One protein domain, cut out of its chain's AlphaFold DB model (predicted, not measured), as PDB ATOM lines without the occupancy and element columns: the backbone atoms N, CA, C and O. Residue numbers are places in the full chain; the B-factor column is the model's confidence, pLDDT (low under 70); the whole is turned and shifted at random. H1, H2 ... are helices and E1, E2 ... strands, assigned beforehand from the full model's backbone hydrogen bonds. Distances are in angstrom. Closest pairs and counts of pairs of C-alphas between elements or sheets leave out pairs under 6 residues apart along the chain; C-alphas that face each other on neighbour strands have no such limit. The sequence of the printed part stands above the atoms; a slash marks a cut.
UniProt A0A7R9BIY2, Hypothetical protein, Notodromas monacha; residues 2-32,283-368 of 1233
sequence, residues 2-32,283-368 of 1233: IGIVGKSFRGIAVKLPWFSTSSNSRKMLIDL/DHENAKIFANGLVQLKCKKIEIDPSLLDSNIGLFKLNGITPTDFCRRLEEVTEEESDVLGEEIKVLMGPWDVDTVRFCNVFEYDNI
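AT A GLANCE: This is residues 2 to 32 and 283 to 368 of the 1233 residues of the protein "Hypothetical protein" of Notodromas monacha (UniProt A0A7R9BIY2). Two small two-stranded sheets lie one beyond the other along the longest axis, E1 with E3 parallel and E2 with E4 antiparallel; H1 packs on E3, H2 packs on E2, and H1 and H2 touch. H3 bridges the sheets from E4 to E3, and H4 packs on E3. The printed part has 117 residues, mixed in class, in the order H1 E1 H2 E2 H3 H4 E3 E4. It is compact, with a radius of gyration of the C-alphas of 14.5 A and spans of 43 by 30 by 23 A.

HOW THE PARTS SIT: H1, residues 2 to 8, touches H2, residues 283 to 296, at a steep tilt of 46 degrees, opposite ways; their closest C-alphas, Ile 4 and Gly 293, are 6.4 A apart. E1, residues 26 to 31, is parallel to E3, residues 343 to 348, with N 28 and O 344 2.9 A apart, within hydrogen-bond range. E2, residues 313 to 318, is antiparallel to E4, residues 356 to 360, with N 314 and O 359 at 3.0 A. The closest C-alphas of H2 and E2, Ala 287 and Ile 313, are 6.8 A apart. H3, residues 323 to 331, has C-alpha 331 at 5.0 A from C-alpha 346 of E3, their closest pair. H4, residues 335 to 341, is apart from H3; its Ser 338 and Glu 344 of E3 have their closest C-alphas, 5.0 A. Every O i to N i+4 pair is within hydrogen-bond range in H2, H3 and H4, and 2 of 3 in H1.

IN THESE COORDINATES: H1 begins at C-alpha 2, (-16.942, 31.312, 36.171). H2 measures 20.0 A, E2 16.9 A, E1 16.5 A and E3 16.0 A. E4 ends at C-alpha 360, (-15.950, 46.010, 42.029).

THE WHOLE: C-alphas 22 and 307 are farthest apart, 45.0 A. Residues 33 to 282 are not printed; C-alphas 32 and 283 are 11.1 A apart across the cut. The links H1 to E1 and H2 to E2 are long. Residues 2 to 27 and 363 to 368 have pLDDT under 70.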
ATOM      1  N   ILE A   2     -17.546  31.848  34.933       64.88
ATOM      2  CA  ILE A   2     -16.942  31.312  36.171       64.88
ATOM      3  C   ILE A   2     -15.476  30.874  35.965       64.88
ATOM      4  O   ILE A   2     -14.593  31.379  36.644       64.88
ATOM      5  N   GLY A   3     -15.168  30.073  34.935       60.53
ATOM      6  CA  GLY A   3     -13.785  29.671  34.604       60.53
ATOM      7  C   GLY A   3     -12.837  30.767  34.069       60.53
ATOM      8  O   GLY A   3     -11.675  30.472  33.802       60.53
ATOM      9  N   ILE A   4     -13.304  32.010  33.887       63.50
ATOM     10  CA  ILE A   4     -12.436  33.194  33.722       63.50
ATOM     11  C   ILE A   4     -12.131  33.771  35.102       63.50
ATOM     12  O   ILE A   4     -10.970  33.986  35.425       63.50
ATOM     13  N   VAL A   5     -13.156  33.929  35.944       59.12
ATOM     14  CA  VAL A   5     -13.001  34.372  37.336       59.12
ATOM     15  C   VAL A   5     -12.038  33.439  38.092       59.12
ATOM     16  O   VAL A   5     -11.004  33.889  38.571       59.12
ATOM     17  N   GLY A   6     -12.251  32.121  38.051       55.53
ATOM     18  CA  GLY A   6     -11.358  31.122  38.660       55.53
ATOM     19  C   GLY A   6      -9.931  31.043  38.095       55.53
ATOM     20  O   GLY A   6      -9.088  30.360  38.672       55.53
ATOM     21  N   LYS A   7      -9.632  31.729  36.981       55.41
ATOM     22  CA  LYS A   7      -8.269  31.860  36.432       55.41
ATOM     23  C   LYS A   7      -7.637  33.212  36.750       55.41
ATOM     24  O   LYS A   7      -6.455  33.253  37.064       55.41
ATOM     25  N   SER A   8      -8.411  34.293  36.691       46.84
ATOM     26  CA  SER A   8      -7.933  35.658  36.935       46.84
ATOM     27  C   SER A   8      -7.852  36.034  38.420       46.84
ATOM     28  O   SER A   8      -7.138  36.968  38.749       46.84
ATOM     29  N   PHE A   9      -8.547  35.322  39.316       52.81
ATOM     30  CA  PHE A   9      -8.710  35.704  40.730       52.81
ATOM     31  C   PHE A   9      -8.099  34.696  41.722       52.81
ATOM     32  O   PHE A   9      -8.475  34.674  42.891       52.81
ATOM     33  N   ARG A  10      -7.142  33.851  41.304       46.69
ATOM     34  CA  ARG A  10      -6.561  32.820  42.195       46.69
ATOM     35  C   ARG A  10      -5.808  33.371  43.417       46.69
ATOM     36  O   ARG A  10      -5.677  32.644  44.392       46.69
ATOM     37  N   GLY A  11      -5.379  34.636  43.386       36.75
ATOM     38  CA  GLY A  11      -4.829  35.364  44.543       36.75
ATOM     39  C   GLY A  11      -5.845  36.209  45.327       36.75
ATOM     40  O   GLY A  11      -5.450  36.933  46.225       36.75
ATOM     41  N   ILE A  12      -7.134  36.154  44.972       39.12
ATOM     42  CA  ILE A  12      -8.246  36.926  45.576       39.12
ATOM     43  C   ILE A  12      -9.292  35.958  46.189       39.12
ATOM     44  O   ILE A  12     -10.364  36.335  46.657       39.12
ATOM     45  N   ALA A  13      -8.992  34.659  46.178       36.69
ATOM     46  CA  ALA A  13      -9.891  33.601  46.599       36.69
ATOM     47  C   ALA A  13      -9.987  33.506  48.131       36.69
ATOM     48  O   ALA A  13      -9.103  32.944  48.781       36.69
ATOM     49  N   VAL A  14     -11.113  33.945  48.702       38.12
ATOM     50  CA  VAL A  14     -11.447  33.654  50.103       38.12
ATOM     51  C   VAL A  14     -11.676  32.146  50.252       38.12
ATOM     52  O   VAL A  14     -12.776  31.635  50.012       38.12
ATOM     53  N   LYS A  15     -10.638  31.422  50.684       37.53
ATOM     54  CA  LYS A  15     -10.795  30.089  51.273       37.53
ATOM     55  C   LYS A  15     -11.643  30.233  52.533       37.53
ATOM     56  O   LYS A  15     -11.270  30.966  53.442       37.53
ATOM     57  N   LEU A  16     -12.775  29.539  52.599       30.95
ATOM     58  CA  LEU A  16     -13.626  29.510  53.790       30.95
ATOM     59  C   LEU A  16     -13.058  28.485  54.792       30.95
ATOM     60  O   LEU A  16     -13.181  27.290  54.524       30.95
ATOM     61  N   PRO A  17     -12.483  28.880  55.950       30.77
ATOM     62  CA  PRO A  17     -11.751  27.937  56.812       30.77
ATOM     63  C   PRO A  17     -12.630  26.936  57.582       30.77
ATOM     64  O   PRO A  17     -12.112  26.089  58.299       30.77
ATOM     65  N   TRP A  18     -13.959  27.043  57.470       32.94
ATOM     66  CA  TRP A  18     -14.917  26.464  58.424       32.94
ATOM     67  C   TRP A  18     -15.836  25.370  57.857       32.94
ATOM     68  O   TRP A  18     -16.775  24.957  58.530       32.94
ATOM     69  N   PHE A  19     -15.569  24.864  56.648       27.59
ATOM     70  CA  PHE A  19     -16.258  23.688  56.095       27.59
ATOM     71  C   PHE A  19     -15.290  22.760  55.347       27.59
ATOM     72  O   PHE A  19     -15.214  22.785  54.120       27.59
ATOM     73  N   SER A  20     -14.573  21.916  56.095       25.70
ATOM     74  CA  SER A  20     -13.763  20.825  55.538       25.70
ATOM     75  C   SER A  20     -13.833  19.556  56.397       25.70
ATOM     76  O   SER A  20     -12.886  19.170  57.078       25.70
ATOM     77  N   THR A  21     -14.979  18.878  56.342       32.09
ATOM     78  CA  THR A  21     -15.078  17.444  56.653       32.09
ATOM     79  C   THR A  21     -15.758  16.746  55.476       32.09
ATOM     80  O   THR A  21     -16.942  16.965  55.223       32.09
ATOM     81  N   SER A  22     -14.990  15.921  54.758       37.91
ATOM     82  CA  SER A  22     -15.430  14.963  53.727       37.91
ATOM     83  C   SER A  22     -16.245  15.478  52.518       37.91
ATOM     84  O   SER A  22     -17.367  15.028  52.291       37.91
ATOM     85  N   SER A  23     -15.631  16.281  51.643       36.25
ATOM     86  CA  SER A  23     -15.747  16.101  50.179       36.25
ATOM     87  C   SER A  23     -14.496  16.646  49.480       36.25
ATOM     88  O   SER A  23     -13.835  17.537  50.003       36.25
ATOM     89  N   ASN A  24     -14.140  16.110  48.307       42.12
ATOM     90  CA  ASN A  24     -12.887  16.462  47.617       42.12
ATOM     91  C   ASN A  24     -12.995  17.737  46.744       42.12
ATOM     92  O   ASN A  24     -12.155  17.967  45.878       42.12
ATOM     93  N   SER A  25     -14.038  18.550  46.951       46.00
ATOM     94  CA  SER A  25     -14.314  19.788  46.217       46.00
ATOM     95  C   SER A  25     -13.942  21.017  47.054       46.00
ATOM     96  O   SER A  25     -14.523  21.285  48.107       46.00
ATOM     97  N   ARG A  26     -12.966  21.804  46.585       59.16
ATOM     98  CA  ARG A  26     -12.631  23.095  47.210       59.16
ATOM     99  C   ARG A  26     -13.746  24.096  46.912       59.16
ATOM    100  O   ARG A  26     -14.065  24.307  45.746       59.16
ATOM    101  N   LYS A  27     -14.321  24.727  47.941       68.00
ATOM    102  CA  LYS A  27     -15.330  25.787  47.780       68.00
ATOM    103  C   LYS A  27     -14.667  27.163  47.835       68.00
ATOM    104  O   LYS A  27     -13.947  27.463  48.787       68.00
ATOM    105  N   MET A  28     -14.924  27.993  46.829       77.81
ATOM    106  CA  MET A  28     -14.318  29.311  46.645       77.81
ATOM    107  C   MET A  28     -15.414  30.374  46.526       77.81
ATOM    108  O   MET A  28     -16.338  30.231  45.723       77.81
ATOM    109  N   LEU A  29     -15.305  31.450  47.307       82.94
ATOM    110  CA  LEU A  29     -16.195  32.606  47.216       82.94
ATOM    111  C   LEU A  29     -15.413  33.819  46.710       82.94
ATOM    112  O   LEU A  29     -14.374  34.160  47.271       82.94
ATOM    113  N   ILE A  30     -15.928  34.469  45.668       86.25
ATOM    114  CA  ILE A  30     -15.354  35.687  45.089       86.25
ATOM    115  C   ILE A  30     -16.437  36.768  45.095       86.25
ATOM    116  O   ILE A  30     -17.465  36.639  44.429       86.25
ATOM    117  N   ASP A  31     -16.230  37.821  45.885       88.75
ATOM    118  CA  ASP A  31     -17.219  38.877  46.102       88.75
ATOM    119  C   ASP A  31     -16.846  40.150  45.339       88.75
ATOM    120  O   ASP A  31     -15.977  40.913  45.750       88.75
ATOM    121  N   LEU A  32     -17.527  40.381  44.216       93.25
ATOM    122  CA  LEU A  32     -17.319  41.544  43.354       93.25
ATOM    123  C   LEU A  32     -18.443  42.579  43.506       93.25
ATOM    124  O   LEU A  32     -18.623  43.432  42.634       93.25
ATOM    125  N   ASP A 283      -5.890  46.262  42.116       92.25
ATOM    126  CA  ASP A 283      -7.357  46.267  42.031       92.25
ATOM    127  C   ASP A 283      -7.828  46.755  40.638       92.25
ATOM    128  O   ASP A 283      -8.816  46.251  40.095       92.25
ATOM    129  N   HIS A 284      -7.117  47.718  40.033       94.06
ATOM    130  CA  HIS A 284      -7.442  48.275  38.709       94.06
ATOM    131  C   HIS A 284      -7.058  47.308  37.583       94.06
ATOM    132  O   HIS A 284      -7.874  47.035  36.703       94.06
ATOM    133  N   GLU A 285      -5.848  46.744  37.607       90.88
ATOM    134  CA  GLU A 285      -5.417  45.773  36.594       90.88
ATOM    135  C   GLU A 285      -6.241  44.482  36.655       90.88
ATOM    136  O   GLU A 285      -6.676  43.986  35.617       90.88
ATOM    137  N   ASN A 286      -6.585  43.984  37.847       88.62
ATOM    138  CA  ASN A 286      -7.482  42.836  37.984       88.62
ATOM    139  C   ASN A 286      -8.891  43.143  37.434       88.62
ATOM    140  O   ASN A 286      -9.521  42.281  36.810       88.62
ATOM    141  N   ALA A 287      -9.397  44.373  37.597       91.75
ATOM    142  CA  ALA A 287     -10.659  44.805  36.992       91.75
ATOM    143  C   ALA A 287     -10.580  44.869  35.450       91.75
ATOM    144  O   ALA A 287     -11.496  44.390  34.773       91.75
ATOM    145  N   LYS A 288      -9.461  45.348  34.882       90.88
ATOM    146  CA  LYS A 288      -9.191  45.321  33.429       90.88
ATOM    147  C   LYS A 288      -9.048  43.896  32.891       90.88
ATOM    148  O   LYS A 288      -9.593  43.591  31.832       90.88
ATOM    149  N   ILE A 289      -8.348  43.006  33.597       88.62
ATOM    150  CA  ILE A 289      -8.191  41.588  33.229       88.62
ATOM    151  C   ILE A 289      -9.565  40.915  33.145       88.62
ATOM    152  O   ILE A 289      -9.872  40.262  32.145       88.62
ATOM    153  N   PHE A 290     -10.423  41.127  34.146       88.44
ATOM    154  CA  PHE A 290     -11.786  40.604  34.139       88.44
ATOM    155  C   PHE A 290     -12.629  41.167  32.980       88.44
ATOM    156  O   PHE A 290     -13.255  40.395  32.251       88.44
ATOM    157  N   ALA A 291     -12.592  42.485  32.749       90.50
ATOM    158  CA  ALA A 291     -13.303  43.127  31.641       90.50
ATOM    159  C   ALA A 291     -12.866  42.587  30.267       90.50
ATOM    160  O   ALA A 291     -13.702  42.212  29.441       90.50
ATOM    161  N   ASN A 292     -11.556  42.458  30.043       89.44
ATOM    162  CA  ASN A 292     -10.998  41.846  28.837       89.44
ATOM    163  C   ASN A 292     -11.411  40.372  28.694       89.44
ATOM    164  O   ASN A 292     -11.708  39.921  27.587       89.44
ATOM    165  N   GLY A 293     -11.505  39.630  29.799       88.69
ATOM    166  CA  GLY A 293     -12.054  38.274  29.821       88.69
ATOM    167  C   GLY A 293     -13.513  38.207  29.350       88.69
ATOM    168  O   GLY A 293     -13.863  37.324  28.563       88.69
ATOM    169  N   LEU A 294     -14.362  39.160  29.750       88.19
ATOM    170  CA  LEU A 294     -15.744  39.245  29.258       88.19
ATOM    171  C   LEU A 294     -15.808  39.510  27.745       88.19
ATOM    172  O   LEU A 294     -16.591  38.854  27.055       88.19
ATOM    173  N   VAL A 295     -14.943  40.378  27.205       89.38
ATOM    174  CA  VAL A 295     -14.819  40.588  25.747       89.38
ATOM    175  C   VAL A 295     -14.373  39.301  25.036       89.38
ATOM    176  O   VAL A 295     -14.931  38.931  23.999       89.38
ATOM    177  N   GLN A 296     -13.414  38.563  25.608       88.62
ATOM    178  CA  GLN A 296     -12.910  37.304  25.042       88.62
ATOM    179  C   GLN A 296     -13.970  36.191  24.956       88.62
ATOM    180  O   GLN A 296     -13.867  35.344  24.066       88.62
ATOM    181  N   LEU A 297     -15.022  36.216  25.789       85.62
ATOM    182  CA  LEU A 297     -16.163  35.292  25.664       85.62
ATOM    183  C   LEU A 297     -16.940  35.464  24.347       85.62
ATOM    184  O   LEU A 297     -17.679  34.555  23.971       85.62
ATOM    185  N   LYS A 298     -16.831  36.622  23.673       86.81
ATOM    186  CA  LYS A 298     -17.589  36.979  22.450       86.81
ATOM    187  C   LYS A 298     -19.107  36.770  22.595       86.81
ATOM    188  O   LYS A 298     -19.820  36.502  21.625       86.81
ATOM    189  N   CYS A 299     -19.609  36.874  23.825       87.31
ATOM    190  CA  CYS A 299     -20.996  36.598  24.158       87.31
ATOM    191  C   CYS A 299     -21.874  37.777  23.735       87.31
ATOM    192  O   CYS A 299     -21.848  38.818  24.377       87.31
ATOM    193  N   LYS A 300     -22.723  37.602  22.713       88.31
ATOM    194  CA  LYS A 300     -23.658  38.647  22.235       88.31
ATOM    195  C   LYS A 300     -24.652  39.152  23.298       88.31
ATOM    196  O   LYS A 300     -25.356  40.125  23.052       88.31
ATOM    197  N   LYS A 301     -24.742  38.476  24.449       90.62
ATOM    198  CA  LYS A 301     -25.547  38.901  25.598       90.62
ATOM    199  C   LYS A 301     -24.811  39.830  26.570       90.62
ATOM    200  O   LYS A 301     -25.462  40.303  27.489       90.62
ATOM    201  N   ILE A 302     -23.510  40.069  26.404       92.88
ATOM    202  CA  ILE A 302     -22.696  40.925  27.278       92.88
ATOM    203  C   ILE A 302     -22.072  42.034  26.430       92.88
ATOM    204  O   ILE A 302     -21.451  41.755  25.405       92.88
ATOM    205  N   GLU A 303     -22.210  43.278  26.875       93.44
ATOM    206  CA  GLU A 303     -21.592  44.450  26.256       93.44
ATOM    207  C   GLU A 303     -20.794  45.219  27.315       93.44
ATOM    208  O   GLU A 303     -21.325  45.602  28.358       93.44
ATOM    209  N   ILE A 304     -19.498  45.395  27.066       93.19
ATOM    210  CA  ILE A 304     -18.548  46.077  27.948       93.19
ATOM    211  C   ILE A 304     -17.479  46.756  27.092       93.19
ATOM    212  O   ILE A 304     -17.021  46.181  26.103       93.19
ATOM    213  N   ASP A 305     -17.059  47.950  27.502       89.00
ATOM    214  CA  ASP A 305     -15.909  48.650  26.934       89.00
ATOM    215  C   ASP A 305     -14.799  48.749  27.998       89.00
ATOM    216  O   ASP A 305     -14.906  49.560  28.923       89.00
ATOM    217  N   PRO A 306     -13.726  47.936  27.904       88.75
ATOM    218  CA  PRO A 306     -12.599  48.007  28.832       88.75
ATOM    219  C   PRO A 306     -11.854  49.350  28.827       88.75
ATOM    220  O   PRO A 306     -11.124  49.620  29.775       88.75
ATOM    221  N   SER A 307     -12.020  50.201  27.803       86.62
ATOM    222  CA  SER A 307     -11.412  51.541  27.776       86.62
ATOM    223  C   SER A 307     -12.124  52.548  28.687       86.62
ATOM    224  O   SER A 307     -11.533  53.558  29.063       86.62
ATOM    225  N   LEU A 308     -13.358  52.248  29.112       86.38
ATOM    226  CA  LEU A 308     -14.108  53.055  30.078       86.38
ATOM    227  C   LEU A 308     -13.800  52.692  31.544       86.38
ATOM    228  O   LEU A 308     -14.410  53.266  32.452       86.38
ATOM    229  N   LEU A 309     -12.861  51.774  31.789       90.38
ATOM    230  CA  LEU A 309     -12.528  51.256  33.113       90.38
ATOM    231  C   LEU A 309     -11.271  51.939  33.681       90.38
ATOM    232  O   LEU A 309     -10.142  51.493  33.476       90.38
ATOM    233  N   ASP A 310     -11.486  53.048  34.396       91.56
ATOM    234  CA  ASP A 310     -10.405  53.864  34.975       91.56
ATOM    235  C   ASP A 310      -9.784  53.243  36.236       91.56
ATOM    236  O   ASP A 310      -8.616  53.493  36.525       91.56
ATOM    237  N   SER A 311     -10.572  52.509  37.028       94.69
ATOM    238  CA  SER A 311     -10.232  52.130  38.407       94.69
ATOM    239  C   SER A 311     -10.633  50.682  38.736       94.69
ATOM    240  O   SER A 311     -10.581  49.813  37.872       94.69
ATOM    241  N   ASN A 312     -11.013  50.376  39.983       95.06
ATOM    242  CA  ASN A 312     -11.409  49.028  40.405       95.06
ATOM    243  C   ASN A 312     -12.895  48.701  40.164       95.06
ATOM    244  O   ASN A 312     -13.331  47.596  40.478       95.06
ATOM    245  N   ILE A 313     -13.690  49.633  39.636       95.56
ATOM    246  CA  ILE A 313     -15.111  49.420  39.325       95.56
ATOM    247  C   ILE A 313     -15.277  49.257  37.816       95.56
ATOM    248  O   ILE A 313     -14.642  49.963  37.040       95.56
ATOM    249  N   GLY A 314     -16.178  48.368  37.400       94.06
ATOM    250  CA  GLY A 314     -16.636  48.295  36.018       94.06
ATOM    251  C   GLY A 314     -18.138  48.049  35.911       94.06
ATOM    252  O   GLY A 314     -18.770  47.493  36.813       94.06
ATOM    253  N   LEU A 315     -18.703  48.477  34.783       95.06
ATOM    254  CA  LEU A 315     -20.101  48.278  34.405       95.06
ATOM    255  C   LEU A 315     -20.157  47.485  33.098       95.06
ATOM    256  O   LEU A 315     -19.372  47.745  32.187       95.06
ATOM    257  N   PHE A 316     -21.097  46.549  32.982       94.94
ATOM    258  CA  PHE A 316     -21.416  45.893  31.712       94.94
ATOM    259  C   PHE A 316     -22.919  45.696  31.544       94.94
ATOM    260  O   PHE A 316     -23.646  45.468  32.512       94.94
ATOM    261  N   LYS A 317     -23.378  45.780  30.296       95.19
ATOM    262  CA  LYS A 317     -24.780  45.617  29.913       95.19
ATOM    263  C   LYS A 317     -25.101  44.169  29.556       95.19
ATOM    264  O   LYS A 317     -24.246  43.429  29.060       95.19
ATOM    265  N   LEU A 318     -26.356  43.791  29.779       95.25
ATOM    266  CA  LEU A 318     -26.918  42.480  29.496       95.25
ATOM    267  C   LEU A 318     -28.067  42.560  28.493       95.25
ATOM    268  O   LEU A 318     -29.109  43.159  28.742       95.25
ATOM    269  N   ASN A 319     -27.903  41.858  27.375       92.50
ATOM    270  CA  ASN A 319     -28.905  41.773  26.321       92.50
ATOM    271  C   ASN A 319     -29.712  40.468  26.453       92.50
ATOM    272  O   ASN A 319     -29.233  39.374  26.139       92.50
ATOM    273  N   GLY A 320     -30.960  40.576  26.918       87.75
ATOM    274  CA  GLY A 320     -31.900  39.449  27.007       87.75
ATOM    275  C   GLY A 320     -31.636  38.459  28.154       87.75
ATOM    276  O   GLY A 320     -31.867  37.258  27.979       87.75
ATOM    277  N   ILE A 321     -31.112  38.948  29.283       92.06
ATOM    278  CA  ILE A 321     -31.127  38.349  30.637       92.06
ATOM    279  C   ILE A 321     -31.230  39.532  31.615       92.06
ATOM    280  O   ILE A 321     -30.616  40.564  31.350       92.06
ATOM    281  N   THR A 322     -31.979  39.422  32.717       94.31
ATOM    282  CA  THR A 322     -32.004  40.495  33.729       94.31
ATOM    283  C   THR A 322     -30.698  40.501  34.546       94.31
ATOM    284  O   THR A 322     -30.162  39.425  34.833       94.31
ATOM    285  N   PRO A 323     -30.188  41.666  34.986       95.62
ATOM    286  CA  PRO A 323     -29.067  41.740  35.928       95.62
ATOM    287  C   PRO A 323     -29.271  40.900  37.194       95.62
ATOM    288  O   PRO A 323     -28.328  40.260  37.656       95.62
ATOM    289  N   THR A 324     -30.499  40.824  37.712       94.69
ATOM    290  CA  THR A 324     -30.848  40.025  38.896       94.69
ATOM    291  C   THR A 324     -30.716  38.520  38.649       94.69
ATOM    292  O   THR A 324     -30.062  37.833  39.431       94.69
ATOM    293  N   ASP A 325     -31.282  37.994  37.556       94.25
ATOM    294  CA  ASP A 325     -31.170  36.568  37.205       94.25
ATOM    295  C   ASP A 325     -29.733  36.169  36.877       94.25
ATOM    296  O   ASP A 325     -29.292  35.073  37.221       94.25
ATOM    297  N   PHE A 326     -28.997  37.070  36.225       93.69
ATOM    298  CA  PHE A 326     -27.595  36.870  35.895       93.69
ATOM    299  C   PHE A 326     -26.723  36.789  37.152       93.69
ATOM    300  O   PHE A 326     -25.932  35.856  37.268       93.69
ATOM    301  N   CYS A 327     -26.891  37.714  38.106       93.69
ATOM    302  CA  CYS A 327     -26.162  37.666  39.375       93.69
ATOM    303  C   CYS A 327     -26.531  36.402  40.162       93.69
ATOM    304  O   CYS A 327     -25.638  35.640  40.514       93.69
ATOM    305  N   ARG A 328     -27.830  36.104  40.331       92.69
ATOM    306  CA  ARG A 328     -28.307  34.893  41.024       92.69
ATOM    307  C   ARG A 328     -27.698  33.606  40.450       92.69
ATOM    308  O   ARG A 328     -27.238  32.757  41.206       92.69
ATOM    309  N   ARG A 329     -27.620  33.471  39.120       92.06
ATOM    310  CA  ARG A 329     -27.022  32.285  38.480       92.06
ATOM    311  C   ARG A 329     -25.503  32.157  38.700       92.06
ATOM    312  O   ARG A 329     -24.972  31.067  38.515       92.06
ATOM    313  N   LEU A 330     -24.802  33.219  39.101       89.38
ATOM    314  CA  LEU A 330     -23.387  33.166  39.498       89.38
ATOM    315  C   LEU A 330     -23.185  32.818  40.988       89.38
ATOM    316  O   LEU A 330     -22.086  32.424  41.385       89.38
ATOM    317  N   GLU A 331     -24.239  32.914  41.804       89.06
ATOM    318  CA  GLU A 331     -24.267  32.397  43.180       89.06
ATOM    319  C   GLU A 331     -24.581  30.886  43.213       89.06
ATOM    320  O   GLU A 331     -24.217  30.181  44.158       89.06
ATOM    321  N   GLU A 332     -25.245  30.379  42.173       87.44
ATOM    322  CA  GLU A 332     -25.539  28.966  41.913       87.44
ATOM    323  C   GLU A 332     -24.341  28.261  41.239       87.44
ATOM    324  O   GLU A 332     -23.719  28.812  40.335       87.44
ATOM    325  N   VAL A 333     -24.039  27.022  41.651       85.19
ATOM    326  CA  VAL A 333     -22.995  26.159  41.059       85.19
ATOM    327  C   VAL A 333     -23.623  24.798  40.777       85.19
ATOM    328  O   VAL A 333     -24.271  24.243  41.667       85.19
ATOM    329  N   THR A 334     -23.464  24.267  39.563       86.38
ATOM    330  CA  THR A 334     -23.921  22.906  39.219       86.38
ATOM    331  C   THR A 334     -22.830  21.857  39.451       86.38
ATOM    332  O   THR A 334     -21.645  22.182  39.516       86.38
ATOM    333  N   GLU A 335     -23.219  20.583  39.535       83.19
ATOM    334  CA  GLU A 335     -22.273  19.455  39.602       83.19
ATOM    335  C   GLU A 335     -21.344  19.448  38.371       83.19
ATOM    336  O   GLU A 335     -20.129  19.404  38.524       83.19
ATOM    337  N   GLU A 336     -21.889  19.662  37.166       82.94
ATOM    338  CA  GLU A 336     -21.117  19.818  35.920       82.94
ATOM    339  C   GLU A 336     -20.101  20.979  35.982       82.94
ATOM    340  O   GLU A 336     -18.976  20.847  35.502       82.94
ATOM    341  N   GLU A 337     -20.453  22.117  36.591       80.38
ATOM    342  CA  GLU A 337     -19.521  23.241  36.766       80.38
ATOM    343  C   GLU A 337     -18.415  22.921  37.777       80.38
ATOM    344  O   GLU A 337     -17.263  23.288  37.544       80.38
ATOM    345  N   SER A 338     -18.739  22.205  38.858       80.75
ATOM    346  CA  SER A 338     -17.757  21.708  39.828       80.75
ATOM    347  C   SER A 338     -16.793  20.703  39.188       80.75
ATOM    348  O   SER A 338     -15.581  20.834  39.353       80.75
ATOM    349  N   ASP A 339     -17.300  19.744  38.410       79.00
ATOM    350  CA  ASP A 339     -16.499  18.707  37.746       79.00
ATOM    351  C   ASP A 339     -15.573  19.284  36.662       79.00
ATOM    352  O   ASP A 339     -14.417  18.875  36.537       79.00
ATOM    353  N   VAL A 340     -16.046  20.272  35.891       79.06
ATOM    354  CA  VAL A 340     -15.257  20.933  34.832       79.06
ATOM    355  C   VAL A 340     -14.172  21.861  35.394       79.06
ATOM    356  O   VAL A 340     -13.155  22.083  34.730       79.06
ATOM    357  N   LEU A 341     -14.367  22.426  36.589       73.69
ATOM    358  CA  LEU A 341     -13.411  23.347  37.220       73.69
ATOM    359  C   LEU A 341     -12.480  22.662  38.236       73.69
ATOM    360  O   LEU A 341     -11.366  23.139  38.442       73.69
ATOM    361  N   GLY A 342     -12.918  21.564  38.859       76.00
ATOM    362  CA  GLY A 342     -12.265  20.937  40.016       76.00
ATOM    363  C   GLY A 342     -12.476  21.690  41.340       76.00
ATOM    364  O   GLY A 342     -11.889  21.327  42.360       76.00
ATOM    365  N   GLU A 343     -13.285  22.752  41.332       76.38
ATOM    366  CA  GLU A 343     -13.542  23.644  42.464       76.38
ATOM    367  C   GLU A 343     -14.919  24.327  42.325       76.38
ATOM    368  O   GLU A 343     -15.318  24.759  41.243       76.38
ATOM    369  N   GLU A 344     -15.662  24.427  43.430       81.94
ATOM    370  CA  GLU A 344     -16.981  25.069  43.494       81.94
ATOM    371  C   GLU A 344     -16.816  26.588  43.648       81.94
ATOM    372  O   GLU A 344     -16.692  27.098  44.765       81.94
ATOM    373  N   ILE A 345     -16.812  27.321  42.532       83.81
ATOM    374  CA  ILE A 345     -16.616  28.779  42.525       83.81
ATOM    375  C   ILE A 345     -17.960  29.516  42.495       83.81
ATOM    376  O   ILE A 345     -18.656  29.506  41.480       83.81
ATOM    377  N   LYS A 346     -18.280  30.232  43.578       87.12
ATOM    378  CA  LYS A 346     -19.403  31.182  43.661       87.12
ATOM    379  C   LYS A 346     -18.911  32.610  43.438       87.12
ATOM    380  O   LYS A 346     -17.916  33.016  44.042       87.12
ATOM    381  N   VAL A 347     -19.621  33.385  42.618       88.75
ATOM    382  CA  VAL A 347     -19.260  34.775  42.292       88.75
ATOM    383  C   VAL A 347     -20.423  35.709  42.611       88.75
ATOM    384  O   VAL A 347     -21.470  35.638  41.974       88.75
ATOM    385  N   LEU A 348     -20.236  36.610  43.578       90.31
ATOM    386  CA  LEU A 348     -21.248  37.601  43.950       90.31
ATOM    387  C   LEU A 348     -21.055  38.882  43.127       90.31
ATOM    388  O   LEU A 348     -19.935  39.372  42.989       90.31
ATOM    389  N   MET A 349     -22.142  39.451  42.601       90.94
ATOM    390  CA  MET A 349     -22.134  40.680  41.792       90.94
ATOM    391  C   MET A 349     -23.331  41.582  42.112       90.94
ATOM    392  O   MET A 349     -24.307  41.137  42.712       90.94
ATOM    393  N   GLY A 350     -23.243  42.864  41.744       89.81
ATOM    394  CA  GLY A 350     -24.313  43.835  41.971       89.81
ATOM    395  C   GLY A 350     -25.136  44.109  40.706       89.81
ATOM    396  O   GLY A 350     -24.576  44.668  39.759       89.81
ATOM    397  N   PRO A 351     -26.451  43.823  40.658       93.94
ATOM    398  CA  PRO A 351     -27.321  44.470  39.677       93.94
ATOM    399  C   PRO A 351     -27.303  45.990  39.927       93.94
ATOM    400  O   PRO A 351     -27.345  46.423  41.078       93.94
ATOM    401  N   TRP A 352     -27.185  46.796  38.868       93.25
ATOM    402  CA  TRP A 352     -26.912  48.238  38.980       93.25
ATOM    403  C   TRP A 352     -27.999  49.125  38.371       93.25
ATOM    404  O   TRP A 352     -28.389  50.123  38.970       93.25
ATOM    405  N   ASP A 353     -28.503  48.746  37.200       88.94
ATOM    406  CA  ASP A 353     -29.598  49.422  36.495       88.94
ATOM    407  C   ASP A 353     -30.413  48.365  35.718       88.94
ATOM    408  O   ASP A 353     -30.107  47.176  35.801       88.94
ATOM    409  N   VAL A 354     -31.433  48.762  34.951       89.94
ATOM    410  CA  VAL A 354     -32.366  47.849  34.248       89.94
ATOM    411  C   VAL A 354     -31.656  46.804  33.373       89.94
ATOM    412  O   VAL A 354     -32.083  45.649  33.319       89.94
ATOM    413  N   ASP A 355     -30.571  47.197  32.701       93.94
ATOM    414  CA  ASP A 355     -29.769  46.341  31.820       93.94
ATOM    415  C   ASP A 355     -28.330  46.116  32.309       93.94
ATOM    416  O   ASP A 355     -27.588  45.369  31.680       93.94
ATOM    417  N   THR A 356     -27.909  46.751  33.407       95.06
ATOM    418  CA  THR A 356     -26.489  46.888  33.766       95.06
ATOM    419  C   THR A 356     -26.143  46.134  35.051       95.06
ATOM    420  O   THR A 356     -26.815  46.273  36.074       95.06
ATOM    421  N   VAL A 357     -25.045  45.375  35.015       95.56
ATOM    422  CA  VAL A 357     -24.376  44.779  36.183       95.56
ATOM    423  C   VAL A 357     -23.124  45.593  36.511       95.56
ATOM    424  O   VAL A 357     -22.370  45.979  35.617       95.56
ATOM    425  N   ARG A 358     -22.889  45.824  37.804       95.12
ATOM    426  CA  ARG A 358     -21.667  46.420  38.348       95.12
ATOM    427  C   ARG A 358     -20.819  45.346  39.019       95.12
ATOM    428  O   ARG A 358     -21.320  44.553  39.819       95.12
ATOM    429  N   PHE A 359     -19.520  45.396  38.753       93.88
ATOM    430  CA  PHE A 359     -18.508  44.676  39.514       93.88
ATOM    431  C   PHE A 359     -17.522  45.662  40.149       93.88
ATOM    432  O   PHE A 359     -17.287  46.755  39.633       93.88
ATOM    433  N   CYS A 360     -16.962  45.275  41.287       94.06
ATOM    434  CA  CYS A 360     -15.950  46.010  42.029       94.06
ATOM    435  C   CYS A 360     -14.851  45.020  42.408       94.06
ATOM    436  O   CYS A 360     -15.146  44.005  43.029       94.06
ATOM    437  N   ASN A 361     -13.612  45.287  42.011       89.38
ATOM    438  CA  ASN A 361     -12.469  44.426  42.282       89.38
ATOM    439  C   ASN A 361     -11.699  44.907  43.522       89.38
ATOM    440  O   ASN A 361     -11.703  46.102  43.837       89.38
ATOM    441  N   VAL A 362     -11.081  43.962  44.226       82.19
ATOM    442  CA  VAL A 362     -10.337  44.135  45.478       82.19
ATOM    443  C   VAL A 362      -9.345  42.986  45.613       82.19
ATOM    444  O   VAL A 362      -9.725  41.827  45.467       82.19
ATOM    445  N   PHE A 363      -8.113  43.300  45.987       69.25
ATOM    446  CA  PHE A 363      -7.138  42.343  46.493       69.25
ATOM    447  C   PHE A 363      -7.301  42.138  48.015       69.25
ATOM    448  O   PHE A 363      -7.093  43.075  48.793       69.25
ATOM    449  N   GLU A 364      -7.669  40.928  48.457       60.34
ATOM    450  CA  GLU A 364      -7.771  40.570  49.886       60.34
ATOM    451  C   GLU A 364      -6.545  39.779  50.376       60.34
ATOM    452  O   GLU A 364      -6.122  38.804  49.765       60.34
ATOM    453  N   TYR A 365      -6.004  40.182  51.530       50.72
ATOM    454  CA  TYR A 365      -4.821  39.589  52.176       50.72
ATOM    455  C   TYR A 365      -5.168  38.359  53.047       50.72
ATOM    456  O   TYR A 365      -4.793  38.297  54.218       50.72
ATOM    457  N   ASP A 366      -5.870  37.373  52.482       43.38
ATOM    458  CA  ASP A 366      -6.129  36.074  53.128       43.38
ATOM    459  C   ASP A 366      -5.347  34.962  52.378       43.38
ATOM    460  O   ASP A 366      -5.702  34.607  51.255       43.38
ATOM    461  N   ASN A 367      -4.350  34.343  53.041       37.50
ATOM    462  CA  ASN A 367      -3.471  33.231  52.589       37.50
ATOM    463  C   ASN A 367      -2.192  33.578  51.775       37.50
ATOM    464  O   ASN A 367      -2.060  33.173  50.621       37.50
ATOM    465  N   ILE A 368      -1.183  34.187  52.416       34.47
ATOM    466  CA  ILE A 368       0.238  34.067  51.988       34.47
ATOM    467  C   ILE A 368       1.054  33.140  52.923       34.47
ATOM    468  O   ILE A 368       2.093  32.621  52.520       34.47
TER     469      ILE A 368